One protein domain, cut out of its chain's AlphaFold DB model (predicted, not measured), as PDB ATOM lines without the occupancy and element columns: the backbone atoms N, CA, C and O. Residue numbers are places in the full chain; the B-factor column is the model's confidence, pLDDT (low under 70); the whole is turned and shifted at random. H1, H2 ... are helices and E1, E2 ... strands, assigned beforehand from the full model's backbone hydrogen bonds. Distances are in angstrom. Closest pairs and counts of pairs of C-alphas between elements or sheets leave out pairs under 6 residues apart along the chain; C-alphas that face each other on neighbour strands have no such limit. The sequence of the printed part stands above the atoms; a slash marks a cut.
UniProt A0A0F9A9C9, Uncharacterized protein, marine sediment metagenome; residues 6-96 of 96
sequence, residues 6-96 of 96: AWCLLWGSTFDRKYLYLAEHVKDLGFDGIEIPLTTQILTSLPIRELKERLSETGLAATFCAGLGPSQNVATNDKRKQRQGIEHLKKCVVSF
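AT A GLANCE: This is residues 6 to 96 of the 96 residues of an uncharacterized protein of marine sediment metagenome (UniProt A0A0F9A9C9). A body of two parallel strands, E1 and E2, with H1 and H3 side by side, continues into an arm where residues 66 to 78 run out and H4 folds back toward H2. The printed part has 91 residues, with four named helices and two named strands in the order H1 E1 H2 H3 E2 H4; of the 50 residues in named elements helices hold 40, the class being mostly helix, and the whole is only just compact, close to loose, with a radius of gyration of the C-alphas of 14.6 A and spans of 46 by 23 by 20 A.

IN THESE COORDINATES: Pass residues 6 to 21 and find C-alpha 22 at (123.142, 177.673, 220.061), where H1, 22 to 28, begins. Then come E1, 33 to 37; H2, 40 to 45; H3, 48 to 58, 15.4 A long; E2, 61 to 65; H4, 79 to 94, 22.5 A long, ending at (142.899, 184.398, 229.356).

HOW THE PARTS SIT: E1 and E2 are parallel at 23 degrees, with N 36 and O 63 within hydrogen-bond range at 2.9 A; with H2 and H3 between them along the chain, they form a strand-helix-strand unit, its crossover right-handed. H1 touches H3 at a shallow tilt of 12 degrees, C-alphas 23 and 55 closest at 6.1 A. H4, with residues 88 to 92 alone, only just touches H2, with 3 pairs of C-alphas within 8 A, the closest 43 and 92 at 7.3 A. O i to N i+4 pairs are within range throughout H1, H3 and H4, and 1 of 2 in H2.

THE WHOLE: C-alphas 28 and 77, the farthest apart, are 46.3 A apart; the printed part has no cut, the link E2 to H4 is long, and residues 95 to 96 have pLDDT under 70.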
ATOM      1  N   ALA A   6     125.344 170.685 227.169       98.31
ATOM      2  CA  ALA A   6     125.456 170.119 225.828       98.31
ATOM      3  C   ALA A   6     126.760 170.535 225.135       98.31
ATOM      4  O   ALA A   6     127.150 171.704 225.155       98.31
ATOM      5  N   TRP A   7     127.423 169.587 224.473       97.81
ATOM      6  CA  TRP A   7     128.625 169.869 223.693       97.81
ATOM      7  C   TRP A   7     128.254 170.489 222.345       97.81
ATOM      8  O   TRP A   7     127.480 169.909 221.582       97.81
ATOM      9  N   CYS A   8     128.805 171.663 222.026       96.62
ATOM     10  CA  CYS A   8     128.366 172.434 220.859       96.62
ATOM     11  C   CYS A   8     128.587 171.712 219.519       96.62
ATOM     12  O   CYS A   8     127.866 171.967 218.552       96.62
ATOM     13  N   LEU A   9     129.534 170.767 219.465       95.56
ATOM     14  CA  LEU A   9     129.834 170.017 218.246       95.56
ATOM     15  C   LEU A   9     128.784 168.948 217.889       95.56
ATOM     16  O   LEU A   9     128.885 168.322 216.839       95.56
ATOM     17  N   LEU A  10     127.733 168.776 218.699       97.38
ATOM     18  CA  LEU A  10     126.542 168.027 218.281       97.38
ATOM     19  C   LEU A  10     125.825 168.695 217.091       97.38
ATOM     20  O   LEU A  10     125.174 168.007 216.307       97.38
ATOM     21  N   TRP A  11     125.973 170.016 216.925       97.12
ATOM     22  CA  TRP A  11     125.310 170.803 215.875       97.12
ATOM     23  C   TRP A  11     126.260 171.320 214.786       97.12
ATOM     24  O   TRP A  11     125.835 172.005 213.852       97.12
ATOM     25  N   GLY A  12     127.556 171.023 214.873       92.62
ATOM     26  CA  GLY A  12     128.536 171.535 213.924       92.62
ATOM     27  C   GLY A  12     129.943 170.999 214.141       92.62
ATOM     28  O   GLY A  12     130.251 170.396 215.154       92.62
ATOM     29  N   SER A  13     130.828 171.244 213.178       92.00
ATOM     30  CA  SER A  13     132.241 170.846 213.258       92.00
ATOM     31  C   SER A  13     133.164 171.943 213.807       92.00
ATOM     32  O   SER A  13     134.370 171.737 213.914       92.00
ATOM     33  N   THR A  14     132.620 173.117 214.135       92.81
ATOM     34  CA  THR A  14     133.347 174.269 214.685       92.81
ATOM     35  C   THR A  14     132.407 175.135 215.527       92.81
ATOM     36  O   THR A  14     131.215 174.845 215.620       92.81
ATOM     37  N   PHE A  15     132.933 176.216 216.104       94.38
ATOM     38  CA  PHE A  15     132.152 177.255 216.762       94.38
ATOM     39  C   PHE A  15     132.684 178.647 216.386       94.38
ATOM     40  O   PHE A  15     133.824 179.011 216.677       94.38
ATOM     41  N   ASP A  16     131.846 179.421 215.711       94.69
ATOM     42  CA  ASP A  16     132.090 180.774 215.213       94.69
ATOM     43  C   ASP A  16     130.757 181.559 215.256       94.69
ATOM     44  O   ASP A  16     129.768 181.110 215.842       94.69
ATOM     45  N   ARG A  17     130.697 182.741 214.631       96.00
ATOM     46  CA  ARG A  17     129.516 183.623 214.676       96.00
ATOM     47  C   ARG A  17     128.208 182.972 214.217       96.00
ATOM     48  O   ARG A  17     127.167 183.300 214.781       96.00
ATOM     49  N   LYS A  18     128.229 182.045 213.251       95.94
ATOM     50  CA  LYS A  18     126.992 181.388 212.779       95.94
ATOM     51  C   LYS A  18     126.420 180.395 213.794       95.94
ATOM     52  O   LYS A  18     125.295 179.961 213.600       95.94
ATOM     53  N   TYR A  19     127.156 180.051 214.852       96.94
ATOM     54  CA  TYR A  19     126.700 179.151 215.917       96.94
ATOM     55  C   TYR A  19     126.244 179.875 217.187       96.94
ATOM     56  O   TYR A  19     125.876 179.216 218.155       96.94
ATOM     57  N   LEU A  20     126.209 181.213 217.203       97.38
ATOM     58  CA  LEU A  20     125.736 181.970 218.369       97.38
ATOM     59  C   LEU A  20     124.291 181.629 218.764       97.38
ATOM     60  O   LEU A  20     123.988 181.650 219.950       97.38
ATOM     61  N   TYR A  21     123.455 181.228 217.795       97.62
ATOM     62  CA  TYR A  21     122.081 180.767 218.036       97.62
ATOM     63  C   TYR A  21     121.995 179.541 218.962       97.62
ATOM     64  O   TYR A  21     120.922 179.206 219.464       97.62
ATOM     65  N   LEU A  22     123.110 178.822 219.163       98.25
ATOM     66  CA  LEU A  22     123.142 177.673 220.061       98.25
ATOM     67  C   LEU A  22     122.926 178.076 221.522       98.25
ATOM     68  O   LEU A  22     122.513 177.223 222.299       98.25
ATOM     69  N   ALA A  23     123.155 179.339 221.900       98.19
ATOM     70  CA  ALA A  23     122.830 179.807 223.244       98.19
ATOM     71  C   ALA A  23     121.319 179.710 223.517       98.19
ATOM     72  O   ALA A  23     120.914 179.121 224.517       98.19
ATOM     73  N   GLU A  24     120.482 180.218 222.607       98.31
ATOM     74  CA  GLU A  24     119.029 180.078 222.719       98.31
ATOM     75  C   GLU A  24     118.606 178.614 222.530       98.31
ATOM     76  O   GLU A  24     117.906 178.053 223.369       98.31
ATOM     77  N   HIS A  25     119.107 177.948 221.483       98.38
ATOM     78  CA  HIS A  25     118.684 176.586 221.150       98.38
ATOM     79  C   HIS A  25     118.949 175.572 222.274       98.38
ATOM     80  O   HIS A  25     118.075 174.780 222.619       98.38
ATOM     81  N   VAL A  26     120.147 175.589 222.870       98.19
ATOM     82  CA  VAL A  26     120.514 174.671 223.962       98.19
ATOM     83  C   VAL A  26     119.706 174.974 225.225       98.19
ATOM     84  O   VAL A  26     119.319 174.048 225.943       98.19
ATOM     85  N   LYS A  27     119.402 176.253 225.477       98.25
ATOM     86  CA  LYS A  27     118.550 176.665 226.593       98.25
ATOM     87  C   LYS A  27     117.114 176.166 226.426       98.25
ATOM     88  O   LYS A  27     116.564 175.613 227.376       98.25
ATOM     89  N   ASP A  28     116.548 176.300 225.228       98.44
ATOM     90  CA  ASP A  28     115.188 175.850 224.899       98.44
ATOM     91  C   ASP A  28     115.032 174.325 225.009       98.44
ATOM     92  O   ASP A  28     113.963 173.825 225.355       98.44
ATOM     93  N   LEU A  29     116.116 173.574 224.781       98.31
ATOM     94  CA  LEU A  29     116.167 172.125 225.003       98.31
ATOM     95  C   LEU A  29     116.239 171.725 226.489       98.31
ATOM     96  O   LEU A  29     116.158 170.537 226.803       98.31
ATOM     97  N   GLY A  30     116.383 172.685 227.405       98.06
ATOM     98  CA  GLY A  30     116.387 172.451 228.851       98.06
ATOM     99  C   GLY A  30     117.761 172.173 229.463       98.06
ATOM    100  O   GLY A  30     117.826 171.748 230.615       98.06
ATOM    101  N   PHE A  31     118.857 172.410 228.737       98.50
ATOM    102  CA  PHE A  31     120.203 172.306 229.304       98.50
ATOM    103  C   PHE A  31     120.558 173.531 230.160       98.50
ATOM    104  O   PHE A  31     120.101 174.655 229.939       98.50
ATOM    105  N   ASP A  32     121.443 173.310 231.128       98.44
ATOM    106  CA  ASP A  32     121.971 174.342 232.020       98.44
ATOM    107  C   ASP A  32     123.163 175.095 231.418       98.44
ATOM    108  O   ASP A  32     123.520 176.177 231.893       98.44
ATOM    109  N   GLY A  33     123.810 174.520 230.402       98.12
ATOM    110  CA  GLY A  33     124.983 175.121 229.788       98.12
ATOM    111  C   GLY A  33     125.397 174.516 228.454       98.12
ATOM    112  O   GLY A  33     124.916 173.460 228.046       98.12
ATOM    113  N   ILE A  34     126.339 175.191 227.801       98.25
ATOM    114  CA  ILE A  34     126.999 174.746 226.574       98.25
ATOM    115  C   ILE A  34     128.503 174.569 226.812       98.25
ATOM    116  O   ILE A  34     129.138 175.400 227.458       98.25
ATOM    117  N   GLU A  35     129.082 173.495 226.280       97.94
ATOM    118  CA  GLU A  35     130.528 173.257 226.301       97.94
ATOM    119  C   GLU A  35     131.139 173.534 224.923       97.94
ATOM    120  O   GLU A  35     130.688 172.983 223.913       97.94
ATOM    121  N   ILE A  36     132.186 174.367 224.880       96.62
ATOM    122  CA  ILE A  36     132.862 174.786 223.644       96.62
ATOM    123  C   ILE A  36     134.332 174.322 223.656       96.62
ATOM    124  O   ILE A  36     135.093 174.716 224.545       96.62
ATOM    125  N   PRO A  37     134.785 173.526 222.668       95.19
ATOM    126  CA  PRO A  37     136.174 173.093 222.594       95.19
ATOM    127  C   PRO A  37     137.070 174.203 222.029       95.19
ATOM    128  O   PRO A  37     136.963 174.591 220.868       95.19
ATOM    129  N   LEU A  38     138.015 174.681 222.830       94.06
ATOM    130  CA  LEU A  38     138.985 175.721 222.481       94.06
ATOM    131  C   LEU A  38     140.164 175.151 221.686       94.06
ATOM    132  O   LEU A  38     141.322 175.223 222.088       94.06
ATOM    133  N   THR A  39     139.870 174.577 220.521       89.81
ATOM    134  CA  THR A  39     140.909 174.210 219.550       89.81
ATOM    135  C   THR A  39     141.617 175.463 219.029       89.81
ATOM    136  O   THR A  39     141.086 176.571 219.107       89.81
ATOM    137  N   THR A  40     142.803 175.314 218.432       86.44
ATOM    138  CA  THR A  40     143.517 176.446 217.806       86.44
ATOM    139  C   THR A  40     142.647 177.197 216.788       86.44
ATOM    140  O   THR A  40     142.703 178.424 216.724       86.44
ATOM    141  N   GLN A  41     141.820 176.481 216.019       86.94
ATOM    142  CA  GLN A  41     140.902 177.093 215.058       86.94
ATOM    143  C   GLN A  41     139.813 177.899 215.772       86.94
ATOM    144  O   GLN A  41     139.659 179.084 215.487       86.94
ATOM    145  N   ILE A  42     139.118 177.284 216.735       91.31
ATOM    146  CA  ILE A  42     138.002 177.920 217.447       91.31
ATOM    147  C   ILE A  42     138.484 179.124 218.257       91.31
ATOM    148  O   ILE A  42     137.880 180.182 218.154       91.31
ATOM    149  N   LEU A  43     139.613 179.031 218.970       89.56
ATOM    150  CA  LEU A  43     140.201 180.173 219.690       89.56
ATOM    151  C   LEU A  43     140.419 181.404 218.803       89.56
ATOM    152  O   LEU A  43     140.347 182.526 219.290       89.56
ATOM    153  N   THR A  44     140.711 181.196 217.518       88.06
ATOM    154  CA  THR A  44     140.980 182.292 216.579       88.06
ATOM    155  C   THR A  44     139.691 182.889 216.005       88.06
ATOM    156  O   THR A  44     139.673 184.061 215.641       88.06
ATOM    157  N   SER A  45     138.612 182.105 215.916       89.75
ATOM    158  CA  SER A  45     137.339 182.520 215.310       89.75
ATOM    159  C   SER A  45     136.208 182.781 216.307       89.75
ATOM    160  O   SER A  45     135.135 183.213 215.884       89.75
ATOM    161  N   LEU A  46     136.405 182.495 217.598       92.31
ATOM    162  CA  LEU A  46     135.368 182.588 218.624       92.31
ATOM    163  C   LEU A  46     134.918 184.053 218.800       92.31
ATOM    164  O   LEU A  46     135.721 184.889 219.221       92.31
ATOM    165  N   PRO A  47     133.642 184.388 218.532       94.44
ATOM    166  CA  PRO A  47     133.099 185.728 218.762       94.44
ATOM    167  C   PRO A  47     132.848 185.956 220.264       94.44
ATOM    168  O   PRO A  47     131.717 185.890 220.732       94.44
ATOM    169  N   ILE A  48     133.916 186.155 221.045       93.88
ATOM    170  CA  ILE A  48     133.869 186.166 222.522       93.88
ATOM    171  C   ILE A  48     132.860 187.181 223.064       93.88
ATOM    172  O   ILE A  48     132.110 186.865 223.986       93.88
ATOM    173  N   ARG A  49     132.839 188.397 222.509       95.31
ATOM    174  CA  ARG A  49     131.953 189.464 222.984       95.31
ATOM    175  C   ARG A  49     130.489 189.081 222.786       95.31
ATOM    176  O   ARG A  49     129.718 189.107 223.737       95.31
ATOM    177  N   GLU A  50     130.131 188.692 221.572       97.44
ATOM    178  CA  GLU A  50     128.761 188.348 221.214       97.44
ATOM    179  C   GLU A  50     128.314 187.064 221.911       97.44
ATOM    180  O   GLU A  50     127.167 186.955 222.326       97.44
ATOM    181  N   LEU A  51     129.227 186.110 222.111       96.69
ATOM    182  CA  LEU A  51     128.945 184.922 222.908       96.69
ATOM    183  C   LEU A  51     128.605 185.297 224.357       96.69
ATOM    184  O   LEU A  51     127.619 184.798 224.888       96.69
ATOM    185  N   LYS A  52     129.364 186.202 224.993       96.75
ATOM    186  CA  LYS A  52     129.049 186.687 226.349       96.75
ATOM    187  C   LYS A  52     127.694 187.389 226.415       96.75
ATOM    188  O   LYS A  52     126.940 187.135 227.349       96.75
ATOM    189  N   GLU A  53     127.387 188.231 225.429       97.94
ATOM    190  CA  GLU A  53     126.085 188.904 225.314       97.94
ATOM    191  C   GLU A  53     124.951 187.862 225.247       97.94
ATOM    192  O   GLU A  53     124.049 187.885 226.084       97.94
ATOM    193  N   ARG A  54     125.061 186.851 224.372       97.94
ATOM    194  CA  ARG A  54     124.054 185.781 224.232       97.94
ATOM    195  C   ARG A  54     123.893 184.893 225.462       97.94
ATOM    196  O   ARG A  54     122.770 184.560 225.840       97.94
ATOM    197  N   LEU A  55     124.991 184.512 226.110       97.88
ATOM    198  CA  LEU A  55     124.936 183.726 227.349       97.88
ATOM    199  C   LEU A  55     124.262 184.519 228.478       97.88
ATOM    200  O   LEU A  55     123.500 183.952 229.260       97.88
ATOM    201  N   SER A  56     124.489 185.836 228.535       97.88
ATOM    202  CA  SER A  56     123.828 186.716 229.500       97.88
ATOM    203  C   SER A  56     122.331 186.871 229.220       97.88
ATOM    204  O   SER A  56     121.545 186.829 230.162       97.88
ATOM    205  N   GLU A  57     121.932 187.045 227.956       98.06
ATOM    206  CA  GLU A  57     120.521 187.175 227.547       98.06
ATOM    207  C   GLU A  57     119.709 185.908 227.862       98.06
ATOM    208  O   GLU A  57     118.566 185.989 228.306       98.06
ATOM    209  N   THR A  58     120.314 184.736 227.666       97.88
ATOM    210  CA  THR A  58     119.656 183.428 227.845       97.88
ATOM    211  C   THR A  58     119.773 182.867 229.265       97.88
ATOM    212  O   THR A  58     119.046 181.940 229.638       97.88
ATOM    213  N   GLY A  59     120.713 183.385 230.061       97.75
ATOM    214  CA  GLY A  59     121.092 182.808 231.351       97.75
ATOM    215  C   GLY A  59     121.727 181.415 231.235       97.75
ATOM    216  O   GLY A  59     121.734 180.661 232.213       97.75
ATOM    217  N   LEU A  60     122.214 181.039 230.048       98.19
ATOM    218  CA  LEU A  60     122.887 179.767 229.804       98.19
ATOM    219  C   LEU A  60     124.333 179.835 230.323       98.19
ATOM    220  O   LEU A  60     125.057 180.795 230.062       98.19
ATOM    221  N   ALA A  61     124.782 178.812 231.054       97.69
ATOM    222  CA  ALA A  61     126.185 178.724 231.450       97.69
ATOM    223  C   ALA A  61     127.071 178.300 230.265       97.69
ATOM    224  O   ALA A  61     126.617 177.625 229.345       97.69
ATOM    225  N   ALA A  62     128.362 178.624 230.318       96.81
ATOM    226  CA  ALA A  62     129.340 178.105 229.368       96.81
ATOM    227  C   ALA A  62     130.509 177.435 230.087       96.81
ATOM    228  O   ALA A  62     130.985 177.920 231.117       96.81
ATOM    229  N   THR A  63     130.979 176.329 229.520       96.94
ATOM    230  CA  THR A  63     132.236 175.674 229.886       96.94
ATOM    231  C   THR A  63     133.116 175.512 228.655       96.94
ATOM    232  O   THR A  63     132.663 175.593 227.510       96.94
ATOM    233  N   PHE A  64     134.402 175.291 228.899       95.69
ATOM    234  CA  PHE A  64     135.393 175.140 227.848       95.69
ATOM    235  C   PHE A  64     136.249 173.914 228.108       95.69
ATOM    236  O   PHE A  64     136.612 173.630 229.252       95.69
ATOM    237  N   CYS A  65     136.635 173.238 227.035       95.00
ATOM    238  CA  CYS A  65     137.634 172.180 227.069       95.00
ATOM    239  C   CYS A  65     138.732 172.454 226.045       95.00
ATOM    240  O   CYS A  65     138.552 173.229 225.108       95.00
ATOM    241  N   ALA A  66     139.894 171.832 226.222       93.44
ATOM    242  CA  ALA A  66     141.005 171.951 225.289       93.44
ATOM    243  C   ALA A  66     141.563 170.562 224.976       93.44
ATOM    244  O   ALA A  66     141.890 169.794 225.880       93.44
ATOM    245  N   GLY A  67     141.687 170.257 223.686       90.19
ATOM    246  CA  GLY A  67     142.391 169.077 223.195       90.19
ATOM    247  C   GLY A  67     143.784 169.470 222.716       90.19
ATOM    248  O   GLY A  67     143.916 170.346 221.864       90.19
ATOM    249  N   LEU A  68     144.824 168.826 223.249       92.75
ATOM    250  CA  LEU A  68     146.207 169.079 222.841       92.75
ATOM    251  C   LEU A  68     146.635 168.075 221.770       92.75
ATOM    252  O   LEU A  68     146.603 166.864 221.989       92.75
ATOM    253  N   GLY A  69     147.066 168.584 220.614       91.44
ATOM    254  CA  GLY A  69     147.601 167.750 219.537       91.44
ATOM    255  C   GLY A  69     149.024 167.237 219.814       91.44
ATOM    256  O   GLY A  69     149.671 167.657 220.777       91.44
ATOM    257  N   PRO A  70     149.587 166.386 218.934       94.81
ATOM    258  CA  PRO A  70     150.929 165.819 219.115       94.81
ATOM    259  C   PRO A  70     152.063 166.852 219.261       94.81
ATOM    260  O   PRO A  70     153.051 166.589 219.948       94.81
ATOM    261  N   SER A  71     151.935 168.031 218.641       95.06
ATOM    262  CA  SER A  71     152.885 169.149 218.782       95.06
ATOM    263  C   SER A  71     152.734 169.921 220.098       95.06
ATOM    264  O   SER A  71     153.647 170.634 220.496       95.06
ATOM    265  N   GLN A  72     151.610 169.753 220.793       95.44
ATOM    266  CA  GLN A  72     151.251 170.444 222.032       95.44
ATOM    267  C   GLN A  72     151.219 169.497 223.239       95.44
ATOM    268  O   GLN A  72     150.744 169.872 224.307       95.44
ATOM    269  N   ASN A  73     151.701 168.261 223.087       96.25
ATOM    270  CA  ASN A  73     151.707 167.280 224.163       96.25
ATOM    271  C   ASN A  73     152.599 167.763 225.320       96.25
ATOM    272  O   ASN A  73     153.814 167.862 225.170       96.25
ATOM    273  N   VAL A  74     152.000 168.032 226.480       96.94
ATOM    274  CA  VAL A  74     152.710 168.484 227.688       96.94
ATOM    275  C   VAL A  74     153.348 167.342 228.486       96.94
ATOM    276  O   VAL A  74     154.249 167.588 229.281       96.94
ATOM    277  N   ALA A  75     152.942 166.094 228.241       96.75
ATOM    278  CA  ALA A  75     153.464 164.904 228.917       96.75
ATOM    279  C   ALA A  75     154.737 164.327 228.257       96.75
ATOM    280  O   ALA A  75     155.256 163.302 228.686       96.75
ATOM    281  N   THR A  76     155.244 164.956 227.193       96.56
ATOM    282  CA  THR A  76     156.491 164.556 226.516       96.56
ATOM    283  C   THR A  76     157.731 165.169 227.179       96.56
ATOM    284  O   THR A  76     157.619 166.184 227.853       96.56
ATOM    285  N   ASN A  77     158.926 164.622 226.925       97.38
ATOM    286  CA  ASN A  77     160.207 165.208 227.361       97.38
ATOM    287  C   ASN A  77     160.728 166.326 226.432       97.38
ATOM    288  O   ASN A  77     161.672 167.037 226.781       97.38
ATOM    289  N   ASP A  78     160.126 166.509 225.255       98.12
ATOM    290  CA  ASP A  78     160.470 167.586 224.323       98.12
ATOM    291  C   ASP A  78     160.004 168.955 224.860       98.12
ATOM    292  O   ASP A  78     158.816 169.297 224.839       98.12
ATOM    293  N   LYS A  79     160.967 169.775 225.299       98.12
ATOM    294  CA  LYS A  79     160.731 171.117 225.859       98.12
ATOM    295  C   LYS A  79     160.009 172.067 224.906       98.12
ATOM    296  O   LYS A  79     159.288 172.955 225.367       98.12
ATOM    297  N   ARG A  80     160.165 171.899 223.590       98.00
ATOM    298  CA  ARG A  80     159.464 172.728 222.602       98.00
ATOM    299  C   ARG A  80     157.974 172.393 222.590       98.00
ATOM    300  O   ARG A  80     157.167 173.321 222.616       98.00
ATOM    301  N   LYS A  81     157.617 171.105 222.595       98.06
ATOM    302  CA  LYS A  81     156.215 170.648 222.626       98.06
ATOM    303  C   LYS A  81     155.527 171.003 223.942       98.06
ATOM    304  O   LYS A  81     154.422 171.543 223.917       98.06
ATOM    305  N   GLN A  82     156.220 170.821 225.071       98.00
ATOM    306  CA  GLN A  82     155.732 171.262 226.385       98.00
ATOM    307  C   GLN A  82     155.391 172.756 226.381       98.00
ATOM    308  O   GLN A  82     154.281 173.143 226.747       98.00
ATOM    309  N   ARG A  83     156.319 173.598 225.902       98.00
ATOM    310  CA  ARG A  83     156.096 175.044 225.794       98.00
ATOM    311  C   ARG A  83     154.905 175.365 224.891       98.00
ATOM    312  O   ARG A  83     154.074 176.177 225.270       98.00
ATOM    313  N   GLN A  84     154.793 174.725 223.726       96.31
ATOM    314  CA  GLN A  84     153.669 174.946 222.807       96.31
ATOM    315  C   GLN A  84     152.313 174.582 223.430       96.31
ATOM    316  O   GLN A  84     151.351 175.329 223.252       96.31
ATOM    317  N   GLY A  85     152.238 173.477 224.177       96.00
ATOM    318  CA  GLY A  85     151.032 173.083 224.906       96.00
ATOM    319  C   GLY A  85     150.663 174.064 226.017       96.00
ATOM    320  O   GLY A  85     149.524 174.518 226.078       96.00
ATOM    321  N   ILE A  86     151.637 174.463 226.839       96.44
ATOM    322  CA  ILE A  86     151.425 175.439 227.920       96.44
ATOM    323  C   ILE A  86     150.956 176.789 227.364       96.44
ATOM    324  O   ILE A  86     149.998 177.360 227.877       96.44
ATOM    325  N   GLU A  87     151.585 177.295 226.300       95.12
ATOM    326  CA  GLU A  87     151.180 178.566 225.685       95.12
ATOM    327  C   GLU A  87     149.780 178.494 225.062       95.12
ATOM    328  O   GLU A  87     149.045 179.479 225.092       95.12
ATOM    329  N   HIS A  88     149.370 177.338 224.536       93.56
ATOM    330  CA  HIS A  88     147.993 177.141 224.087       93.56
ATOM    331  C   HIS A  88     147.002 177.170 225.258       93.56
ATOM    332  O   HIS A  88     146.034 177.924 225.205       93.56
ATOM    333  N   LEU A  89     147.275 176.442 226.346       94.81
ATOM    334  CA  LEU A  89     146.413 176.439 227.535       94.81
ATOM    335  C   LEU A  89     146.291 177.829 228.176       94.81
ATOM    336  O   LEU A  89     145.200 178.218 228.583       94.81
ATOM    337  N   LYS A  90     147.377 178.613 228.214       94.31
ATOM    338  CA  LYS A  90     147.329 180.010 228.675       94.31
ATOM    339  C   LYS A  90     146.357 180.851 227.849       94.31
ATOM    340  O   LYS A  90     145.594 181.619 228.425       94.31
ATOM    341  N   LYS A  91     146.351 180.689 226.520       92.38
ATOM    342  CA  LYS A  91     145.380 181.374 225.652       92.38
ATOM    343  C   LYS A  91     143.951 180.966 226.005       92.38
ATOM    344  O   LYS A  91     143.110 181.839 226.147       92.38
ATOM    345  N   CYS A  92     143.694 179.680 226.245       92.12
ATOM    346  CA  CYS A  92     142.362 179.210 226.641       92.12
ATOM    347  C   CYS A  92     141.832 179.875 227.921       92.12
ATOM    348  O   CYS A  92     140.644 180.159 227.999       92.12
ATOM    349  N   VAL A  93     142.698 180.125 228.910       89.75
ATOM    350  CA  VAL A  93     142.291 180.682 230.215       89.75
ATOM    351  C   VAL A  93     142.127 182.204 230.186       89.75
ATOM    352  O   VAL A  93     141.297 182.734 230.911       89.75
ATOM    353  N   VAL A  94     142.912 182.920 229.379       82.06
ATOM    354  CA  VAL A  94     142.899 184.398 229.356       82.06
ATOM    355  C   VAL A  94     141.874 184.958 228.360       82.06
ATOM    356  O   VAL A  94     141.497 186.124 228.448       82.06
ATOM    357  N   SER A  95     141.427 184.156 227.392       67.62
ATOM    358  CA  SER A  95     140.584 184.629 226.288       67.62
ATOM    359  C   SER A  95     139.084 184.733 226.598       67.62
ATOM    360  O   SER A  95     138.361 185.260 225.754       67.62
ATOM    361  N   PHE A  96     138.596 184.288 227.759       68.75
ATOM    362  CA  PHE A  96     137.177 184.365 228.130       68.75
ATOM    363  C   PHE A  96     137.003 184.960 229.525       68.75
ATOM    364  O   PHE A  96     136.075 185.786 229.682       68.75
TER     365      PHE A  96